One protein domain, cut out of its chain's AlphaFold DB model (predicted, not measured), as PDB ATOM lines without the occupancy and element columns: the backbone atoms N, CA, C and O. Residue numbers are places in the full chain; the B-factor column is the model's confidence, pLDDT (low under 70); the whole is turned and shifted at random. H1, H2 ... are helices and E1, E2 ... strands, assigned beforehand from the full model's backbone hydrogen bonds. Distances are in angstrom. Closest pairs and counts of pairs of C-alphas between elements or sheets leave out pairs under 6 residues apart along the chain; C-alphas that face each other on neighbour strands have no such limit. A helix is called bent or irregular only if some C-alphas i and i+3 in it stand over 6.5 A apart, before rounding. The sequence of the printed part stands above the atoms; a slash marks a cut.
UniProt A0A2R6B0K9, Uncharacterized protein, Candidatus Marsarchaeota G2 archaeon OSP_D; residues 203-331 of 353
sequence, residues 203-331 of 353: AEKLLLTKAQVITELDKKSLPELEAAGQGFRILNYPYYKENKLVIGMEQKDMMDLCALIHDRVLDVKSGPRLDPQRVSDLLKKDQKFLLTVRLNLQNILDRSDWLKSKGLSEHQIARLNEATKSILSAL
ATOM      1  N   ALA A 203     -10.166  -2.817 -56.230       96.88
ATOM      2  CA  ALA A 203     -10.374  -1.519 -55.590       96.88
ATOM      3  C   ALA A 203     -10.462  -1.623 -54.057       96.88
ATOM      4  O   ALA A 203      -9.869  -0.813 -53.348       96.88
ATOM      5  N   GLU A 204     -11.133  -2.645 -53.523       97.44
ATOM      6  CA  GLU A 204     -11.304  -2.829 -52.081       97.44
ATOM      7  C   GLU A 204      -9.973  -3.120 -51.394       97.44
ATOM      8  O   GLU A 204      -9.619  -2.476 -50.408       97.44
ATOM      9  N   LYS A 205      -9.190  -4.064 -51.928       97.69
ATOM     10  CA  LYS A 205      -7.886  -4.401 -51.347       97.69
ATOM     11  C   LYS A 205      -6.884  -3.276 -51.549       97.69
ATOM     12  O   LYS A 205      -6.088  -3.032 -50.648       97.69
ATOM     13  N   LEU A 206      -6.957  -2.532 -52.654       97.44
ATOM     14  CA  LEU A 206      -6.134  -1.339 -52.835       97.44
ATOM     15  C   LEU A 206      -6.473  -0.266 -51.790       97.44
ATOM     16  O   LEU A 206      -5.551   0.255 -51.161       97.44
ATOM     17  N   LEU A 207      -7.758  -0.019 -51.501       98.12
ATOM     18  CA  LEU A 207      -8.176   0.846 -50.390       98.12
ATOM     19  C   LEU A 207      -7.554   0.383 -49.070       98.12
ATOM     20  O   LEU A 207      -6.943   1.185 -48.367       98.12
ATOM     21  N   LEU A 208      -7.643  -0.913 -48.755       98.19
ATOM     22  CA  LEU A 208      -7.064  -1.478 -47.533       98.19
ATOM     23  C   LEU A 208      -5.536  -1.317 -47.486       98.19
ATOM     24  O   LEU A 208      -4.978  -0.990 -46.437       98.19
ATOM     25  N   THR A 209      -4.835  -1.490 -48.611       96.38
ATOM     26  CA  THR A 209      -3.374  -1.308 -48.669       96.38
ATOM     27  C   THR A 209      -2.947   0.126 -48.353       96.38
ATOM     28  O   THR A 209      -1.897   0.320 -47.751       96.38
ATOM     29  N   LYS A 210      -3.776   1.122 -48.692       96.25
ATOM     30  CA  LYS A 210      -3.518   2.547 -48.435       96.25
ATOM     31  C   LYS A 210      -3.963   2.990 -47.047       96.25
ATOM     32  O   LYS A 210      -3.220   3.663 -46.338       96.25
ATOM     33  N   ALA A 211      -5.139   2.545 -46.615       97.69
ATOM     34  CA  ALA A 211      -5.735   2.934 -45.342       97.69
ATOM     35  C   ALA A 211      -5.114   2.234 -44.117       97.69
ATOM     36  O   ALA A 211      -5.494   2.536 -42.987       97.69
ATOM     37  N   GLN A 212      -4.167   1.307 -44.305       95.88
ATOM     38  CA  GLN A 212      -3.501   0.614 -43.195       95.88
ATOM     39  C   GLN A 212      -2.354   1.398 -42.548       95.88
ATOM     40  O   GLN A 212      -1.803   0.933 -41.550       95.88
ATOM     41  N   VAL A 213      -1.950   2.538 -43.118       94.56
ATOM     42  CA  VAL A 213      -0.835   3.335 -42.594       94.56
ATOM     43  C   VAL A 213      -1.190   3.851 -41.205       94.56
ATOM     44  O   VAL A 213      -2.156   4.593 -41.030       94.56
ATOM     45  N   ILE A 214      -0.393   3.453 -40.219       96.44
ATOM     46  CA  ILE A 214      -0.519   3.905 -38.840       96.44
ATOM     47  C   ILE A 214       0.822   3.808 -38.114       96.44
ATOM     48  O   ILE A 214       1.610   2.888 -38.347       96.44
ATOM     49  N   THR A 215       1.103   4.772 -37.248       95.50
ATOM     50  CA  THR A 215       2.254   4.773 -36.343       95.50
ATOM     51  C   THR A 215       1.967   5.661 -35.129       95.50
ATOM     52  O   THR A 215       0.926   6.316 -35.061       95.50
ATOM     53  N   GLU A 216       2.887   5.694 -34.167       94.81
ATOM     54  CA  GLU A 216       2.856   6.645 -33.053       94.81
ATOM     55  C   GLU A 216       4.070   7.582 -33.068       94.81
ATOM     56  O   GLU A 216       5.150   7.198 -33.517       94.81
ATOM     57  N   LEU A 217       3.890   8.793 -32.538       94.56
ATOM     58  CA  LEU A 217       4.960   9.742 -32.207       94.56
ATOM     59  C   LEU A 217       4.789  10.253 -30.783       94.56
ATOM     60  O   LEU A 217       3.686  10.230 -30.241       94.56
ATOM     61  N   ASP A 218       5.864  10.751 -30.179       95.69
ATOM     62  CA  ASP A 218       5.747  11.499 -28.928       95.69
ATOM     63  C   ASP A 218       5.047  12.841 -29.182       95.69
ATOM     64  O   ASP A 218       5.363  13.536 -30.145       95.69
ATOM     65  N   LYS A 219       4.145  13.261 -28.283       95.44
ATOM     66  CA  LYS A 219       3.467  14.570 -28.388       95.44
ATOM     67  C   LYS A 219       4.430  15.756 -28.452       95.44
ATOM     68  O   LYS A 219       4.097  16.768 -29.056       95.44
ATOM     69  N   LYS A 220       5.630  15.627 -27.877       95.62
ATOM     70  CA  LYS A 220       6.689  16.649 -27.964       95.62
ATOM     71  C   LYS A 220       7.145  16.930 -29.405       95.62
ATOM     72  O   LYS A 220       7.652  18.012 -29.652       95.62
ATOM     73  N   SER A 221       6.948  15.989 -30.332       94.00
ATOM     74  CA  SER A 221       7.280  16.142 -31.756       94.00
ATOM     75  C   SER A 221       6.175  16.836 -32.559       94.00
ATOM     76  O   SER A 221       6.311  16.982 -33.771       94.00
ATOM     77  N   LEU A 222       5.077  17.271 -31.923       95.00
ATOM     78  CA  LEU A 222       4.000  17.994 -32.604       95.00
ATOM     79  C   LEU A 222       4.496  19.247 -33.353       95.00
ATOM     80  O   LEU A 222       4.158  19.368 -34.528       95.00
ATOM     81  N   PRO A 223       5.330  20.129 -32.760       96.00
ATOM     82  CA  PRO A 223       5.790  21.326 -33.463       96.00
ATOM     83  C   PRO A 223       6.618  21.000 -34.712       96.00
ATOM     84  O   PRO A 223       6.468  21.655 -35.737       96.00
ATOM     85  N   GLU A 224       7.456  19.960 -34.653       94.25
ATOM     86  CA  GLU A 224       8.256  19.494 -35.798       94.25
ATOM     87  C   GLU A 224       7.358  18.932 -36.907       94.25
ATOM     88  O   GLU A 224       7.544  19.239 -38.084       94.25
ATOM     89  N   LEU A 225       6.339  18.152 -36.533       93.50
ATOM     90  CA  LEU A 225       5.366  17.589 -37.467       93.50
ATOM     91  C   LEU A 225       4.555  18.687 -38.177       93.50
ATOM     92  O   LEU A 225       4.307  18.599 -39.381       93.50
ATOM     93  N   GLU A 226       4.129  19.715 -37.444       94.31
ATOM     94  CA  GLU A 226       3.410  20.865 -37.994       94.31
ATOM     95  C   GLU A 226       4.309  21.718 -38.892       94.31
ATOM     96  O   GLU A 226       3.895  22.066 -39.999       94.31
ATOM     97  N   ALA A 227       5.553  21.974 -38.476       94.00
ATOM     98  CA  ALA A 227       6.544  22.689 -39.279       94.00
ATOM     99  C   ALA A 227       6.857  21.968 -40.602       94.00
ATOM    100  O   ALA A 227       7.020  22.617 -41.632       94.00
ATOM    101  N   ALA A 228       6.856  20.631 -40.602       92.56
ATOM    102  CA  ALA A 228       6.994  19.810 -41.808       92.56
ATOM    103  C   ALA A 228       5.706  19.736 -42.663       92.56
ATOM    104  O   ALA A 228       5.654  19.020 -43.666       92.56
ATOM    105  N   GLY A 229       4.622  20.415 -42.263       92.56
ATOM    106  CA  GLY A 229       3.331  20.364 -42.952       92.56
ATOM    107  C   GLY A 229       2.645  18.995 -42.881       92.56
ATOM    108  O   GLY A 229       1.774  18.696 -43.696       92.56
ATOM    109  N   GLN A 230       3.031  18.150 -41.919       94.69
ATOM    110  CA  GLN A 230       2.553  16.774 -41.738       94.69
ATOM    111  C   GLN A 230       1.454  16.656 -40.665       94.69
ATOM    112  O   GLN A 230       0.968  15.557 -40.396       94.69
ATOM    113  N   GLY A 231       1.011  17.771 -40.071       95.62
ATOM    114  CA  GLY A 231      -0.037  17.786 -39.038       95.62
ATOM    115  C   GLY A 231      -1.377  17.183 -39.493       95.62
ATOM    116  O   GLY A 231      -2.102  16.596 -38.692       95.62
ATOM    117  N   PHE A 232      -1.672  17.211 -40.801       96.44
ATOM    118  CA  PHE A 232      -2.882  16.598 -41.370       96.44
ATOM    119  C   PHE A 232      -2.986  15.087 -41.101       96.44
ATOM    120  O   PHE A 232      -4.078  14.527 -41.164       96.44
ATOM    121  N   ARG A 233      -1.867  14.426 -40.779       97.00
ATOM    122  CA  ARG A 233      -1.784  12.982 -40.536       97.00
ATOM    123  C   ARG A 233      -2.282  12.559 -39.158       97.00
ATOM    124  O   ARG A 233      -2.463  11.366 -38.937       97.00
ATOM    125  N   ILE A 234      -2.453  13.491 -38.220       97.50
ATOM    126  CA  ILE A 234      -2.855  13.167 -36.847       97.50
ATOM    127  C   ILE A 234      -4.272  12.590 -36.857       97.50
ATOM    128  O   ILE A 234      -5.210  13.250 -37.304       97.50
ATOM    129  N   LEU A 235      -4.419  11.372 -36.333       97.75
ATOM    130  CA  LEU A 235      -5.691  10.669 -36.202       97.75
ATOM    131  C   LEU A 235      -6.327  10.991 -34.849       97.75
ATOM    132  O   LEU A 235      -5.693  10.856 -33.800       97.75
ATOM    133  N   ASN A 236      -7.602  11.375 -34.862       94.88
ATOM    134  CA  ASN A 236      -8.343  11.640 -33.635       94.88
ATOM    135  C   ASN A 236      -8.756  10.323 -32.956       94.88
ATOM    136  O   ASN A 236      -9.772   9.720 -33.303       94.88
ATOM    137  N   TYR A 237      -7.953   9.865 -31.991       96.75
ATOM    138  CA  TYR A 237      -8.243   8.664 -31.209       96.75
ATOM    139  C   TYR A 237      -7.947   8.877 -29.711       96.75
ATOM    140  O   TYR A 237      -6.824   8.646 -29.259       96.75
ATOM    141  N   PRO A 238      -8.945   9.305 -28.912       94.19
ATOM    142  CA  PRO A 238      -8.738   9.756 -27.529       94.19
ATOM    143  C   PRO A 238      -8.439   8.628 -26.533       94.19
ATOM    144  O   PRO A 238      -8.093   8.898 -25.389       94.19
ATOM    145  N   TYR A 239      -8.583   7.366 -26.943       95.81
ATOM    146  CA  TYR A 239      -8.356   6.205 -26.077       95.81
ATOM    147  C   TYR A 239      -6.898   5.731 -26.055       95.81
ATOM    148  O   TYR A 239      -6.586   4.759 -25.371       95.81
ATOM    149  N   TYR A 240      -6.020   6.386 -26.818       96.50
ATOM    150  CA  TYR A 240      -4.605   6.046 -26.860       96.50
ATOM    151  C   TYR A 240      -3.807   6.658 -25.702       96.50
ATOM    152  O   TYR A 240      -4.327   7.428 -24.897       96.50
ATOM    153  N   LYS A 241      -2.512   6.334 -25.640       95.56
ATOM    154  CA  LYS A 241      -1.584   6.875 -24.639       95.56
ATOM    155  C   LYS A 241      -1.578   8.402 -24.662       95.56
ATOM    156  O   LYS A 241      -1.350   9.017 -25.702       95.56
ATOM    157  N   GLU A 242      -1.717   9.001 -23.484       92.69
ATOM    158  CA  GLU A 242      -1.818  10.452 -23.322       92.69
ATOM    159  C   GLU A 242      -0.590  11.212 -23.839       92.69
ATOM    160  O   GLU A 242      -0.731  12.327 -24.321       92.69
ATOM    161  N   ASN A 243       0.608  10.632 -23.797       95.25
ATOM    162  CA  ASN A 243       1.845  11.276 -24.254       95.25
ATOM    163  C   ASN A 243       2.191  10.999 -25.728       95.25
ATOM    164  O   ASN A 243       3.260  11.414 -26.188       95.25
ATOM    165  N   LYS A 244       1.315  10.315 -26.472       96.81
ATOM    166  CA  LYS A 244       1.533   9.959 -27.877       96.81
ATOM    167  C   LYS A 244       0.523  10.626 -28.808       96.81
ATOM    168  O   LYS A 244      -0.599  10.945 -28.422       96.81
ATOM    169  N   LEU A 245       0.939  10.800 -30.055       96.19
ATOM    170  CA  LEU A 245       0.084  11.097 -31.199       96.19
ATOM    171  C   LEU A 245      -0.075   9.824 -32.022       96.19
ATOM    172  O   LEU A 245       0.913   9.135 -32.277       96.19
ATOM    173  N   VAL A 246      -1.297   9.537 -32.465       97.44
ATOM    174  CA  VAL A 246      -1.546   8.502 -33.473       97.44
ATOM    175  C   VAL A 246      -1.469   9.163 -34.843       97.44
ATOM    176  O   VAL A 246      -2.166  10.142 -35.102       97.44
ATOM    177  N   ILE A 247      -0.609   8.646 -35.711       97.19
ATOM    178  CA  ILE A 247      -0.306   9.224 -37.020       97.19
ATOM    179  C   ILE A 247      -0.745   8.250 -38.107       97.19
ATOM    180  O   ILE A 247      -0.400   7.072 -38.052       97.19
ATOM    181  N   GLY A 248      -1.492   8.747 -39.088       97.06
ATOM    182  CA  GLY A 248      -2.033   7.984 -40.206       97.06
ATOM    183  C   GLY A 248      -1.294   8.196 -41.526       97.06
ATOM    184  O   GLY A 248      -0.078   8.436 -41.564       97.06
ATOM    185  N   MET A 249      -2.069   8.088 -42.607       96.56
ATOM    186  CA  MET A 249      -1.625   8.146 -44.007       96.56
ATOM    187  C   MET A 249      -0.676   9.305 -44.310       96.56
ATOM    188  O   MET A 249      -0.896  10.431 -43.876       96.56
ATOM    189  N   GLU A 250       0.351   9.035 -45.115       94.50
ATOM    190  CA  GLU A 250       1.155  10.079 -45.754       94.50
ATOM    191  C   GLU A 250       0.336  10.818 -46.820       94.50
ATOM    192  O   GLU A 250      -0.707  10.336 -47.267       94.50
ATOM    193  N   GLN A 251       0.843  11.962 -47.298       95.25
ATOM    194  CA  GLN A 251       0.181  12.728 -48.362       95.25
ATOM    195  C   GLN A 251      -0.104  11.844 -49.585       95.25
ATOM    196  O   GLN A 251      -1.208  11.886 -50.120       95.25
ATOM    197  N   LYS A 252       0.867  11.022 -50.009       94.25
ATOM    198  CA  LYS A 252       0.702  10.137 -51.173       94.25
ATOM    199  C   LYS A 252      -0.451   9.146 -50.986       94.25
ATOM    200  O   LYS A 252      -1.199   8.931 -51.928       94.25
ATOM    201  N   ASP A 253      -0.616   8.579 -49.790       96.25
ATOM    202  CA  ASP A 253      -1.623   7.547 -49.533       96.25
ATOM    203  C   ASP A 253      -3.014   8.156 -49.368       96.25
ATOM    204  O   ASP A 253      -3.984   7.594 -49.870       96.25
ATOM    205  N   MET A 254      -3.106   9.339 -48.751       97.44
ATOM    206  CA  MET A 254      -4.359  10.088 -48.674       97.44
ATOM    207  C   MET A 254      -4.840  10.514 -50.066       97.44
ATOM    208  O   MET A 254      -6.003  10.299 -50.393       97.44
ATOM    209  N   MET A 255      -3.951  11.061 -50.905       97.62
ATOM    210  CA  MET A 255      -4.302  11.471 -52.271       97.62
ATOM    211  C   MET A 255      -4.654  10.273 -53.160       97.62
ATOM    212  O   MET A 255      -5.642  10.335 -53.886       97.62
ATOM    213  N   ASP A 256      -3.905   9.169 -53.056       97.62
ATOM    214  CA  ASP A 256      -4.214   7.910 -53.742       97.62
ATOM    215  C   ASP A 256      -5.609   7.394 -53.354       97.62
ATOM    216  O   ASP A 256      -6.400   7.013 -54.214       97.62
ATOM    217  N   LEU A 257      -5.944   7.415 -52.061       97.69
ATOM    218  CA  LEU A 257      -7.247   6.969 -51.583       97.69
ATOM    219  C   LEU A 257      -8.380   7.903 -52.036       97.69
ATOM    220  O   LEU A 257      -9.451   7.424 -52.407       97.69
ATOM    221  N   CYS A 258      -8.146   9.217 -52.075       98.00
ATOM    222  CA  CYS A 258      -9.111  10.173 -52.617       98.00
ATOM    223  C   CYS A 258      -9.374   9.933 -54.111       98.00
ATOM    224  O   CYS A 258     -10.534   9.921 -54.519       98.00
ATOM    225  N   ALA A 259      -8.326   9.678 -54.905       97.38
ATOM    226  CA  ALA A 259      -8.445   9.335 -56.324       97.38
ATOM    227  C   ALA A 259      -9.247   8.042 -56.524       97.38
ATOM    228  O   ALA A 259     -10.161   7.980 -57.347       97.38
ATOM    229  N   LEU A 260      -8.957   7.026 -55.707       97.75
ATOM    230  CA  LEU A 260      -9.662   5.752 -55.740       97.75
ATOM    231  C   LEU A 260     -11.150   5.922 -55.418       97.75
ATOM    232  O   LEU A 260     -11.994   5.409 -56.144       97.75
ATOM    233  N   ILE A 261     -11.497   6.663 -54.363       97.56
ATOM    234  CA  ILE A 261     -12.899   6.930 -54.008       97.56
ATOM    235  C   ILE A 261     -13.587   7.746 -55.115       97.56
ATOM    236  O   ILE A 261     -14.729   7.455 -55.472       97.56
ATOM    237  N   HIS A 262     -12.892   8.724 -55.701       95.50
ATOM    238  CA  HIS A 262     -13.412   9.515 -56.813       95.50
ATOM    239  C   HIS A 262     -13.788   8.633 -58.014       95.50
ATOM    240  O   HIS A 262     -14.950   8.607 -58.417       95.50
ATOM    241  N   ASP A 263     -12.866   7.816 -58.511       95.31
ATOM    242  CA  ASP A 263     -13.074   7.085 -59.770       95.31
ATOM    243  C   ASP A 263     -13.766   5.726 -59.594       95.31
ATOM    244  O   ASP A 263     -14.269   5.133 -60.554       95.31
ATOM    245  N   ARG A 264     -13.781   5.183 -58.371       94.06
ATOM    246  CA  ARG A 264     -14.312   3.836 -58.095       94.06
ATOM    247  C   ARG A 264     -15.589   3.834 -57.273       94.06
ATOM    248  O   ARG A 264     -16.233   2.791 -57.200       94.06
ATOM    249  N   VAL A 265     -15.997   4.976 -56.721       91.12
ATOM    250  CA  VAL A 265     -17.306   5.142 -56.070       91.12
ATOM    251  C   VAL A 265     -18.162   6.175 -56.800       91.12
ATOM    252  O   VAL A 265     -19.331   5.896 -57.062       91.12
ATOM    253  N   LEU A 266     -17.600   7.345 -57.126       83.12
ATOM    254  CA  LEU A 266     -18.364   8.502 -57.610       83.12
ATOM    255  C   LEU A 266     -18.484   8.595 -59.137       83.12
ATOM    256  O   LEU A 266     -19.523   9.045 -59.616       83.12
ATOM    257  N   ASP A 267     -17.436   8.235 -59.881       80.50
ATOM    258  CA  ASP A 267     -17.342   8.410 -61.341       80.50
ATOM    259  C   ASP A 267     -16.881   7.121 -62.043       80.50
ATOM    260  O   ASP A 267     -15.876   7.068 -62.753       80.50
ATOM    261  N   VAL A 268     -17.607   6.027 -61.797       85.19
ATOM    262  CA  VAL A 268     -17.253   4.708 -62.341       85.19
ATOM    263  C   VAL A 268     -17.578   4.644 -63.835       85.19
ATOM    264  O   VAL A 268     -18.676   4.259 -64.226       85.19
ATOM    265  N   LYS A 269     -16.605   4.997 -64.678       78.31
ATOM    266  CA  LYS A 269     -16.737   4.927 -66.146       78.31
ATOM    267  C   LYS A 269     -16.328   3.582 -66.744       78.31
ATOM    268  O   LYS A 269     -16.900   3.142 -67.734       78.31
ATOM    269  N   SER A 270     -15.305   2.941 -66.178       73.94
ATOM    270  CA  SER A 270     -14.767   1.650 -66.638       73.94
ATOM    271  C   SER A 270     -13.981   0.955 -65.528       73.94
ATOM    272  O   SER A 270     -13.409   1.639 -64.686       73.94
ATOM    273  N   GLY A 271     -13.905  -0.378 -65.528       79.56
ATOM    274  CA  GLY A 271     -13.185  -1.147 -64.502       79.56
ATOM    275  C   GLY A 271     -14.010  -1.436 -63.235       79.56
ATOM    276  O   GLY A 271     -15.215  -1.178 -63.215       79.56
ATOM    277  N   PRO A 272     -13.388  -2.006 -62.188       86.81
ATOM    278  CA  PRO A 272     -14.105  -2.467 -61.003       86.81
ATOM    279  C   PRO A 272     -14.629  -1.297 -60.164       86.81
ATOM    280  O   PRO A 272     -13.918  -0.325 -59.905       86.81
ATOM    281  N   ARG A 273     -15.876  -1.411 -59.701       93.31
ATOM    282  CA  ARG A 273     -16.446  -0.519 -58.686       93.31
ATOM    283  C   ARG A 273     -15.919  -0.915 -57.311       93.31
ATOM    284  O   ARG A 273     -15.809  -2.101 -57.031       93.31
ATOM    285  N   LEU A 274     -15.649   0.071 -56.462       95.12
ATOM    286  CA  LEU A 274     -15.394  -0.156 -55.045       95.12
ATOM    287  C   LEU A 274     -16.729  -0.372 -54.332       95.12
ATOM    288  O   LEU A 274     -17.566   0.534 -54.302       95.12
ATOM    289  N   ASP A 275     -16.912  -1.555 -53.754       94.50
ATOM    290  CA  ASP A 275     -18.086  -1.904 -52.960       94.50
ATOM    291  C   ASP A 275     -17.808  -1.756 -51.448       94.50
ATOM    292  O   ASP A 275     -17.055  -2.551 -50.871       94.50
ATOM    293  N   PRO A 276     -18.433  -0.772 -50.764       95.38
ATOM    294  CA  PRO A 276     -18.330  -0.610 -49.317       95.38
ATOM    295  C   PRO A 276     -18.640  -1.874 -48.507       95.38
ATOM    296  O   PRO A 276     -17.997  -2.118 -47.483       95.38
ATOM    297  N   GLN A 277     -19.602  -2.688 -48.953       96.00
ATOM    298  CA  GLN A 277     -19.991  -3.900 -48.236       96.00
ATOM    299  C   GLN A 277     -18.886  -4.954 -48.316       96.00
ATOM    300  O   GLN A 277     -18.540  -5.562 -47.304       96.00
ATOM    301  N   ARG A 278     -18.242  -5.092 -49.478       95.44
ATOM    302  CA  ARG A 278     -17.092  -5.986 -49.644       95.44
ATOM    303  C   ARG A 278     -15.897  -5.550 -48.790       95.44
ATOM    304  O   ARG A 278     -15.231  -6.402 -48.206       95.44
ATOM    305  N   VAL A 279     -15.650  -4.242 -48.636       97.12
ATOM    306  CA  VAL A 279     -14.635  -3.737 -47.684       97.12
ATOM    307  C   VAL A 279     -14.993  -4.131 -46.244       97.12
ATOM    308  O   VAL A 279     -14.126  -4.581 -45.492       97.12
ATOM    309  N   SER A 280     -16.267  -4.002 -45.866       96.75
ATOM    310  CA  SER A 280     -16.778  -4.404 -44.548       96.75
ATOM    311  C   SER A 280     -16.560  -5.895 -44.277       96.75
ATOM    312  O   SER A 280     -16.016  -6.269 -43.235       96.75
ATOM    313  N   ASP A 281     -16.881  -6.748 -45.250       96.25
ATOM    314  CA  ASP A 281     -16.720  -8.198 -45.142       96.25
ATOM    315  C   ASP A 281     -15.249  -8.614 -45.003       96.25
ATOM    316  O   ASP A 281     -14.930  -9.475 -44.176       96.25
ATOM    317  N   LEU A 282     -14.339  -7.955 -45.733       95.94
ATOM    318  CA  LEU A 282     -12.890  -8.172 -45.621       95.94
ATOM    319  C   LEU A 282     -12.345  -7.832 -44.222       95.94
ATOM    320  O   LEU A 282     -11.398  -8.467 -43.760       95.94
ATOM    321  N   LEU A 283     -12.944  -6.856 -43.535       96.56
ATOM    322  CA  LEU A 283     -12.506  -6.380 -42.217       96.56
ATOM    323  C   LEU A 283     -13.262  -7.013 -41.043       96.56
ATOM    324  O   LEU A 283     -12.840  -6.872 -39.895       96.56
ATOM    325  N   LYS A 284     -14.356  -7.740 -41.299       91.69
ATOM    326  CA  LYS A 284     -15.301  -8.232 -40.279       91.69
ATOM    327  C   LYS A 284     -14.643  -8.982 -39.116       91.69
ATOM    328  O   LYS A 284     -15.109  -8.900 -37.981       91.69
ATOM    329  N   LYS A 285     -13.568  -9.724 -39.395       91.94
ATOM    330  CA  LYS A 285     -12.833 -10.534 -38.406       91.94
ATOM    331  C   LYS A 285     -11.575  -9.852 -37.855       91.94
ATOM    332  O   LYS A 285     -10.975 -10.388 -36.927       91.94
ATOM    333  N   ASP A 286     -11.182  -8.696 -38.386       95.62
ATOM    334  CA  ASP A 286      -9.982  -7.966 -37.972       95.62
ATOM    335  C   ASP A 286     -10.343  -6.579 -37.434       95.62
ATOM    336  O   ASP A 286     -10.283  -5.555 -38.112       95.62
ATOM    337  N   GLN A 287     -10.703  -6.558 -36.155       96.19
ATOM    338  CA  GLN A 287     -11.118  -5.352 -35.443       96.19
ATOM    339  C   GLN A 287      -9.999  -4.292 -35.345       96.19
ATOM    340  O   GLN A 287     -10.277  -3.095 -35.268       96.19
ATOM    341  N   LYS A 288      -8.729  -4.719 -35.374       97.31
ATOM    342  CA  LYS A 288      -7.561  -3.828 -35.306       97.31
ATOM    343  C   LYS A 288      -7.345  -3.117 -36.638       97.31
ATOM    344  O   LYS A 288      -7.121  -1.902 -36.679       97.31
ATOM    345  N   PHE A 289      -7.434  -3.867 -37.732       97.56
ATOM    346  CA  PHE A 289      -7.340  -3.290 -39.060       97.56
ATOM    347  C   PHE A 289      -8.565  -2.416 -39.356       97.56
ATOM    348  O   PHE A 289      -8.409  -1.273 -39.781       97.56
ATOM    349  N   LEU A 290      -9.765  -2.879 -38.993       97.94
ATOM    350  CA  LEU A 290     -11.005  -2.104 -39.069       97.94
ATOM    351  C   LEU A 290     -10.872  -0.730 -38.406       97.94
ATOM    352  O   LEU A 290     -11.175   0.280 -39.039       97.94
ATOM    353  N   LEU A 291     -10.390  -0.673 -37.158       98.19
ATOM    354  CA  LEU A 291     -10.180   0.598 -36.461       98.19
ATOM    355  C   LEU A 291      -9.237   1.519 -37.248       98.19
ATOM    356  O   LEU A 291      -9.528   2.700 -37.414       98.19
ATOM    357  N   THR A 292      -8.133   0.979 -37.759       98.25
ATOM    358  CA  THR A 292      -7.145   1.754 -38.526       98.25
ATOM    359  C   THR A 292      -7.750   2.346 -39.796       98.25
ATOM    360  O   THR A 292      -7.594   3.538 -40.054       98.25
ATOM    361  N   VAL A 293      -8.488   1.533 -40.555       98.44
ATOM    362  CA  VAL A 293      -9.165   1.968 -41.781       98.44
ATOM    363  C   VAL A 293     -10.193   3.049 -41.466       98.44
ATOM    364  O   VAL A 293     -10.202   4.087 -42.123       98.44
ATOM    365  N   ARG A 294     -11.011   2.858 -40.424       98.12
ATOM    366  CA  ARG A 294     -11.999   3.859 -39.999       98.12
ATOM    367  C   ARG A 294     -11.350   5.181 -39.612       98.12
ATOM    368  O   ARG A 294     -11.818   6.217 -40.061       98.12
ATOM    369  N   LEU A 295     -10.273   5.159 -38.823       98.44
ATOM    370  CA  LEU A 295      -9.573   6.381 -38.424       98.44
ATOM    371  C   LEU A 295      -8.987   7.119 -39.631       98.44
ATOM    372  O   LEU A 295      -9.125   8.335 -39.721       98.44
ATOM    373  N   ASN A 296      -8.374   6.406 -40.575       98.56
ATOM    374  CA  ASN A 296      -7.811   7.020 -41.777       98.56
ATOM    375  C   ASN A 296      -8.889   7.578 -42.722       98.56
ATOM    376  O   ASN A 296      -8.709   8.667 -43.262       98.56
ATOM    377  N   LEU A 297     -10.023   6.887 -42.886       98.44
ATOM    378  CA  LEU A 297     -11.165   7.399 -43.654       98.44
ATOM    379  C   LEU A 297     -11.824   8.600 -42.964       98.44
ATOM    380  O   LEU A 297     -12.150   9.582 -43.623       98.44
ATOM    381  N   GLN A 298     -11.980   8.563 -41.639       98.38
ATOM    382  CA  GLN A 298     -12.481   9.705 -40.874       98.38
ATOM    383  C   GLN A 298     -11.540  10.905 -41.005       98.38
ATOM    384  O   GLN A 298     -11.994  12.029 -41.184       98.38
ATOM    385  N   ASN A 299     -10.227  10.668 -41.015       98.19
ATOM    386  CA  ASN A 299      -9.249  11.732 -41.203       98.19
ATOM    387  C   ASN A 299      -9.369  12.417 -42.577       98.19
ATOM    388  O   ASN A 299      -9.103  13.605 -42.668       98.19
ATOM    389  N   ILE A 300      -9.814  11.727 -43.635       97.81
ATOM    390  CA  ILE A 300     -10.123  12.390 -44.920       97.81
ATOM    391  C   ILE A 300     -11.249  13.418 -44.733       97.81
ATOM    392  O   ILE A 300     -11.119  14.553 -45.191       97.81
ATOM    393  N   LEU A 301     -12.317  13.052 -44.013       97.81
ATOM    394  CA  LEU A 301     -13.439  13.955 -43.727       97.81
ATOM    395  C   LEU A 301     -12.987  15.172 -42.908       97.81
ATOM    396  O   LEU A 301     -13.310  16.316 -43.241       97.81
ATOM    397  N   ASP A 302     -12.188  14.919 -41.870       97.38
ATOM    398  CA  ASP A 302     -11.709  15.922 -40.912       97.38
ATOM    399  C   ASP A 302     -10.625  16.853 -41.495       97.38
ATOM    400  O   ASP A 302     -10.163  17.775 -40.817       97.38
ATOM    401  N   ARG A 303     -10.164  16.607 -42.730       96.75
ATOM    402  CA  ARG A 303      -9.070  17.344 -43.389       96.75
ATOM    403  C   ARG A 303      -9.498  17.991 -44.705       96.75
ATOM    404  O   ARG A 303      -8.677  18.198 -45.595       96.75
ATOM    405  N   SER A 304     -10.768  18.384 -44.801       95.88
ATOM    406  CA  SER A 304     -11.320  19.095 -45.964       95.88
ATOM    407  C   SER A 304     -10.515  20.355 -46.338       95.88
ATOM    408  O   SER A 304     -10.207  20.555 -47.512       95.88
ATOM    409  N   ASP A 305     -10.075  21.158 -45.361       96.00
ATOM    410  CA  ASP A 305      -9.256  22.357 -45.622       96.00
ATOM    411  C   ASP A 305      -7.882  22.015 -46.212       96.00
ATOM    412  O   ASP A 305      -7.394  22.675 -47.132       96.00
ATOM    413  N   TRP A 306      -7.269  20.935 -45.724       97.06
ATOM    414  CA  TRP A 306      -6.013  20.448 -46.278       97.06
ATOM    415  C   TRP A 306      -6.207  19.948 -47.712       97.06
ATOM    416  O   TRP A 306      -5.412  20.296 -48.580       97.06
ATOM    417  N   LEU A 307      -7.287  19.216 -48.003       97.50
ATOM    418  CA  LEU A 307      -7.613  18.782 -49.366       97.50
ATOM    419  C   LEU A 307      -7.808  19.974 -50.314       97.50
ATOM    420  O   LEU A 307      -7.296  19.958 -51.436       97.50
ATOM    421  N   LYS A 308      -8.460  21.045 -49.845       97.50
ATOM    422  CA  LYS A 308      -8.590  22.305 -50.591       97.50
ATOM    423  C   LYS A 308      -7.221  22.918 -50.894       97.50
ATOM    424  O   LYS A 308      -6.966  23.314 -52.028       97.50
ATOM    425  N   SER A 309      -6.298  22.906 -49.926       96.06
ATOM    426  CA  SER A 309      -4.913  23.368 -50.129       96.06
ATOM    427  C   SER A 309      -4.118  22.539 -51.152       96.06
ATOM    428  O   SER A 309      -3.124  23.019 -51.690       96.06
ATOM    429  N   LYS A 310      -4.554  21.306 -51.450       95.94
ATOM    430  CA  LYS A 310      -3.973  20.444 -52.494       95.94
ATOM    431  C   LYS A 310      -4.620  20.629 -53.867       95.94
ATOM    432  O   LYS A 310      -4.253  19.922 -54.798       95.94
ATOM    433  N   GLY A 311      -5.538  21.586 -54.008       95.81
ATOM    434  CA  GLY A 311      -6.145  21.956 -55.285       95.81
ATOM    435  C   GLY A 311      -7.500  21.305 -55.561       95.81
ATOM    436  O   GLY A 311      -8.015  21.457 -56.666       95.81
ATOM    437  N   LEU A 312      -8.101  20.597 -54.597       96.69
ATOM    438  CA  LEU A 312      -9.468  20.096 -54.760       96.69
ATOM    439  C   LEU A 312     -10.473  21.247 -54.615       96.69
ATOM    440  O   LEU A 312     -10.413  22.038 -53.673       96.69
ATOM    441  N   SER A 313     -11.442  21.305 -55.528       95.81
ATOM    442  CA  SER A 313     -12.572  22.234 -55.437       95.81
ATOM    443  C   SER A 313     -13.539  21.849 -54.311       95.81
ATOM    444  O   SER A 313     -13.644  20.684 -53.926       95.81
ATOM    445  N   GLU A 314     -14.322  22.816 -53.827       96.31
ATOM    446  CA  GLU A 314     -15.343  22.579 -52.793       96.31
ATOM    447  C   GLU A 314     -16.362  21.516 -53.219       96.31
ATOM    448  O   GLU A 314     -16.736  20.655 -52.425       96.31
ATOM    449  N   HIS A 315     -16.744  21.513 -54.497       94.81
ATOM    450  CA  HIS A 315     -17.630  20.501 -55.060       94.81
ATOM    451  C   HIS A 315     -17.002  19.096 -55.045       94.81
ATOM    452  O   HIS A 315     -17.663  18.129 -54.665       94.81
ATOM    453  N   GLN A 316     -15.721  18.962 -55.416       94.75
ATOM    454  CA  GLN A 316     -15.013  17.678 -55.332       94.75
ATOM    455  C   GLN A 316     -14.923  17.181 -53.886       94.75
ATOM    456  O   GLN A 316     -15.186  16.007 -53.636       94.75
ATOM    457  N   ILE A 317     -14.608  18.069 -52.938       97.50
ATOM    458  CA  ILE A 317     -14.521  17.739 -51.508       97.50
ATOM    459  C   ILE A 317     -15.884  17.301 -50.966       97.50
ATOM    460  O   ILE A 317     -15.964  16.294 -50.269       97.50
ATOM    461  N   ALA A 318     -16.969  17.998 -51.315       96.94
ATOM    462  CA  ALA A 318     -18.316  17.633 -50.880       96.94
ATOM    463  C   ALA A 318     -18.703  16.216 -51.337       96.94
ATOM    464  O   ALA A 318     -19.120  15.397 -50.514       96.94
ATOM    465  N   ARG A 319     -18.484  15.895 -52.621       96.44
ATOM    466  CA  ARG A 319     -18.751  14.552 -53.165       96.44
ATOM    467  C   ARG A 319     -17.851  13.490 -52.535       96.44
ATOM    468  O   ARG A 319     -18.325  12.411 -52.184       96.44
ATOM    469  N   LEU A 320     -16.563  13.789 -52.364       97.19
ATOM    470  CA  LEU A 320     -15.614  12.886 -51.710       97.19
ATOM    471  C   LEU A 320     -16.037  12.587 -50.267       97.19
ATOM    472  O   LEU A 320     -15.992  11.433 -49.841       97.19
ATOM    473  N   ASN A 321     -16.491  13.602 -49.532       97.62
ATOM    474  CA  ASN A 321     -16.983  13.452 -48.170       97.62
ATOM    475  C   ASN A 321     -18.238  12.575 -48.115       97.62
ATOM    476  O   ASN A 321     -18.348  11.729 -47.231       97.62
ATOM    477  N   GLU A 322     -19.171  12.734 -49.053       96.50
ATOM    478  CA  GLU A 322     -20.356  11.877 -49.157       96.50
ATOM    479  C   GLU A 322     -19.981  10.409 -49.420       96.50
ATOM    480  O   GLU A 322     -20.399   9.518 -48.676       96.50
ATOM    481  N   ALA A 323     -19.120  10.150 -50.409       96.75
ATOM    482  CA  ALA A 323     -18.657   8.797 -50.717       96.75
ATOM    483  C   ALA A 323     -17.875   8.165 -49.555       96.75
ATOM    484  O   ALA A 323     -18.097   7.007 -49.202       96.75
ATOM    485  N   THR A 324     -17.001   8.934 -48.908       98.06
ATOM    486  CA  THR A 324     -16.224   8.466 -47.752       98.06
ATOM    487  C   THR A 324     -17.136   8.151 -46.565       98.06
ATOM    488  O   THR A 324     -16.954   7.126 -45.905       98.06
ATOM    489  N   LYS A 325     -18.171   8.971 -46.319       97.12
ATOM    490  CA  LYS A 325     -19.206   8.678 -45.314       97.12
ATOM    491  C   LYS A 325     -19.968   7.398 -45.647       97.12
ATOM    492  O   LYS A 325     -20.224   6.612 -44.737       97.12
ATOM    493  N   SER A 326     -20.302   7.161 -46.917       95.75
ATOM    494  CA  SER A 326     -20.954   5.919 -47.353       95.75
ATOM    495  C   SER A 326     -20.101   4.688 -47.021       95.75
ATOM    496  O   SER A 326     -20.604   3.751 -46.399       95.75
ATOM    497  N   ILE A 327     -18.793   4.735 -47.304       97.62
ATOM    498  CA  ILE A 327     -17.855   3.668 -46.923       97.62
ATOM    499  C   ILE A 327     -17.830   3.485 -45.401       97.62
ATOM    500  O   ILE A 327     -18.043   2.381 -44.908       97.62
ATOM    501  N   LEU A 328     -17.631   4.565 -44.639       97.56
ATOM    502  CA  LEU A 328     -17.598   4.520 -43.171       97.56
ATOM    503  C   LEU A 328     -18.887   3.971 -42.548       97.56
ATOM    504  O   LEU A 328     -18.824   3.341 -41.492       97.56
ATOM    505  N   SER A 329     -20.034   4.208 -43.182       96.69
ATOM    506  CA  SER A 329     -21.343   3.756 -42.700       96.69
ATOM    507  C   SER A 329     -21.549   2.255 -42.913       96.69
ATOM    508  O   SER A 329     -22.220   1.618 -42.108       96.69
ATOM    509  N   ALA A 330     -20.943   1.679 -43.956       96.88
ATOM    510  CA  ALA A 330     -20.955   0.236 -44.203       96.88
ATOM    511  C   ALA A 330     -20.002  -0.541 -43.274       96.88
ATOM    512  O   ALA A 330     -20.183  -1.737 -43.036       96.88
ATOM    513  N   LEU A 331     -18.971   0.126 -42.745       96.75
ATOM    514  CA  LEU A 331     -18.006  -0.480 -41.833       96.75
ATOM    515  C   LEU A 331     -18.577  -0.573 -40.404       96.75
ATOM    516  O   LEU A 331     -19.043   0.441 -39.876       96.75
TER     517      LEU A 331
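AT A GLANCE: This is residues 203 to 331 of the 353 residues of an uncharacterized protein of Candidatus Marsarchaeota G2 archaeon OSP_D (UniProt A0A2R6B0K9). A flat, mostly helical body is built of two helix pairs that cross: H5 and H7, side by side and running opposite ways, lie about perpendicular to H1 and H3, with H4 near one end of H7 and H6 near the other. Beyond one side of this body is a small lobe of a two-stranded antiparallel sheet, order E1 - E2, with H2 and residues 228 to 243, a long stretch with no named element. The printed part has 129 residues with seven named helices and two named strands, in the order H1 E1 H2 E2 H3 H4 H5 H6 H7. It is compact, with a radius of gyration of the C-alphas of 14.7 A, and spans 46 by 37 by 19 A.

HOW THE PARTS SIT: E1, residues 215 to 218, and E2, residues 244 to 247, are antiparallel at 145 degrees; N 215 and O 247 are 2.9 A apart and N 245 and O 217 2.8 A, within hydrogen-bond range. H2, residues 219 to 227, touches no helix; its closest C-alphas to E2 are those of Lys 219 and Lys 244, 5.0 A apart. H1, residues 203 to 211, touches H3, residues 251 to 266, at a shallow tilt of 25 degrees, opposite ways, closest at the C-alphas of Lys 210 and Asp 253, 5.5 A. H5, residues 287 to 301, touches H1 with residues 292 to 297 alone, about perpendicular at 86 degrees, closest at the C-alphas of Ala 211 and Val 293, 5.0 A. H7, residues 314 to 330, is the hub; it touches H5 at a shallow tilt of 19 degrees, opposite ways, closest at the C-alphas of Leu 301 and Asn 321, 5.7 A. H7 touches H3 about perpendicular at 82 degrees, closest at the C-alphas of His 262 and Leu 320, 6.5 A. H4, residues 276 to 283, touches H7 at a steep tilt of 51 degrees, closest at the C-alphas of Pro 276 and Ile 327, 4.9 A. H6, residues 304 to 309, forms a helical hairpin with H7, closest at the C-alphas of Ser 304 and Ile 317, 6.5 A. In H1, H3, H4, H5, H6 and H7 every O i to N i+4 pair is within hydrogen-bond range; in H2 3 of 5 are.

IN THESE COORDINATES: E1 begins at C-alpha 215 (2.254, 4.773, -36.343). H2 is irregular, with C-alphas 220 and 223 7.3 A apart. From first to last C-alpha H3 and H5 each measure 21.1 A and H7 24.6 A, ending at C-alpha 330 (-20.955, 0.236, -44.203).

THE WHOLE: The two farthest C-alphas are those of Lys 220 and Ser 270, 46.7 A apart. The printed part has no cut; the link from H2 to E2, 16 residues, is long. The mean pLDDT of the printed part is 95.4, and no printed residue is under 70.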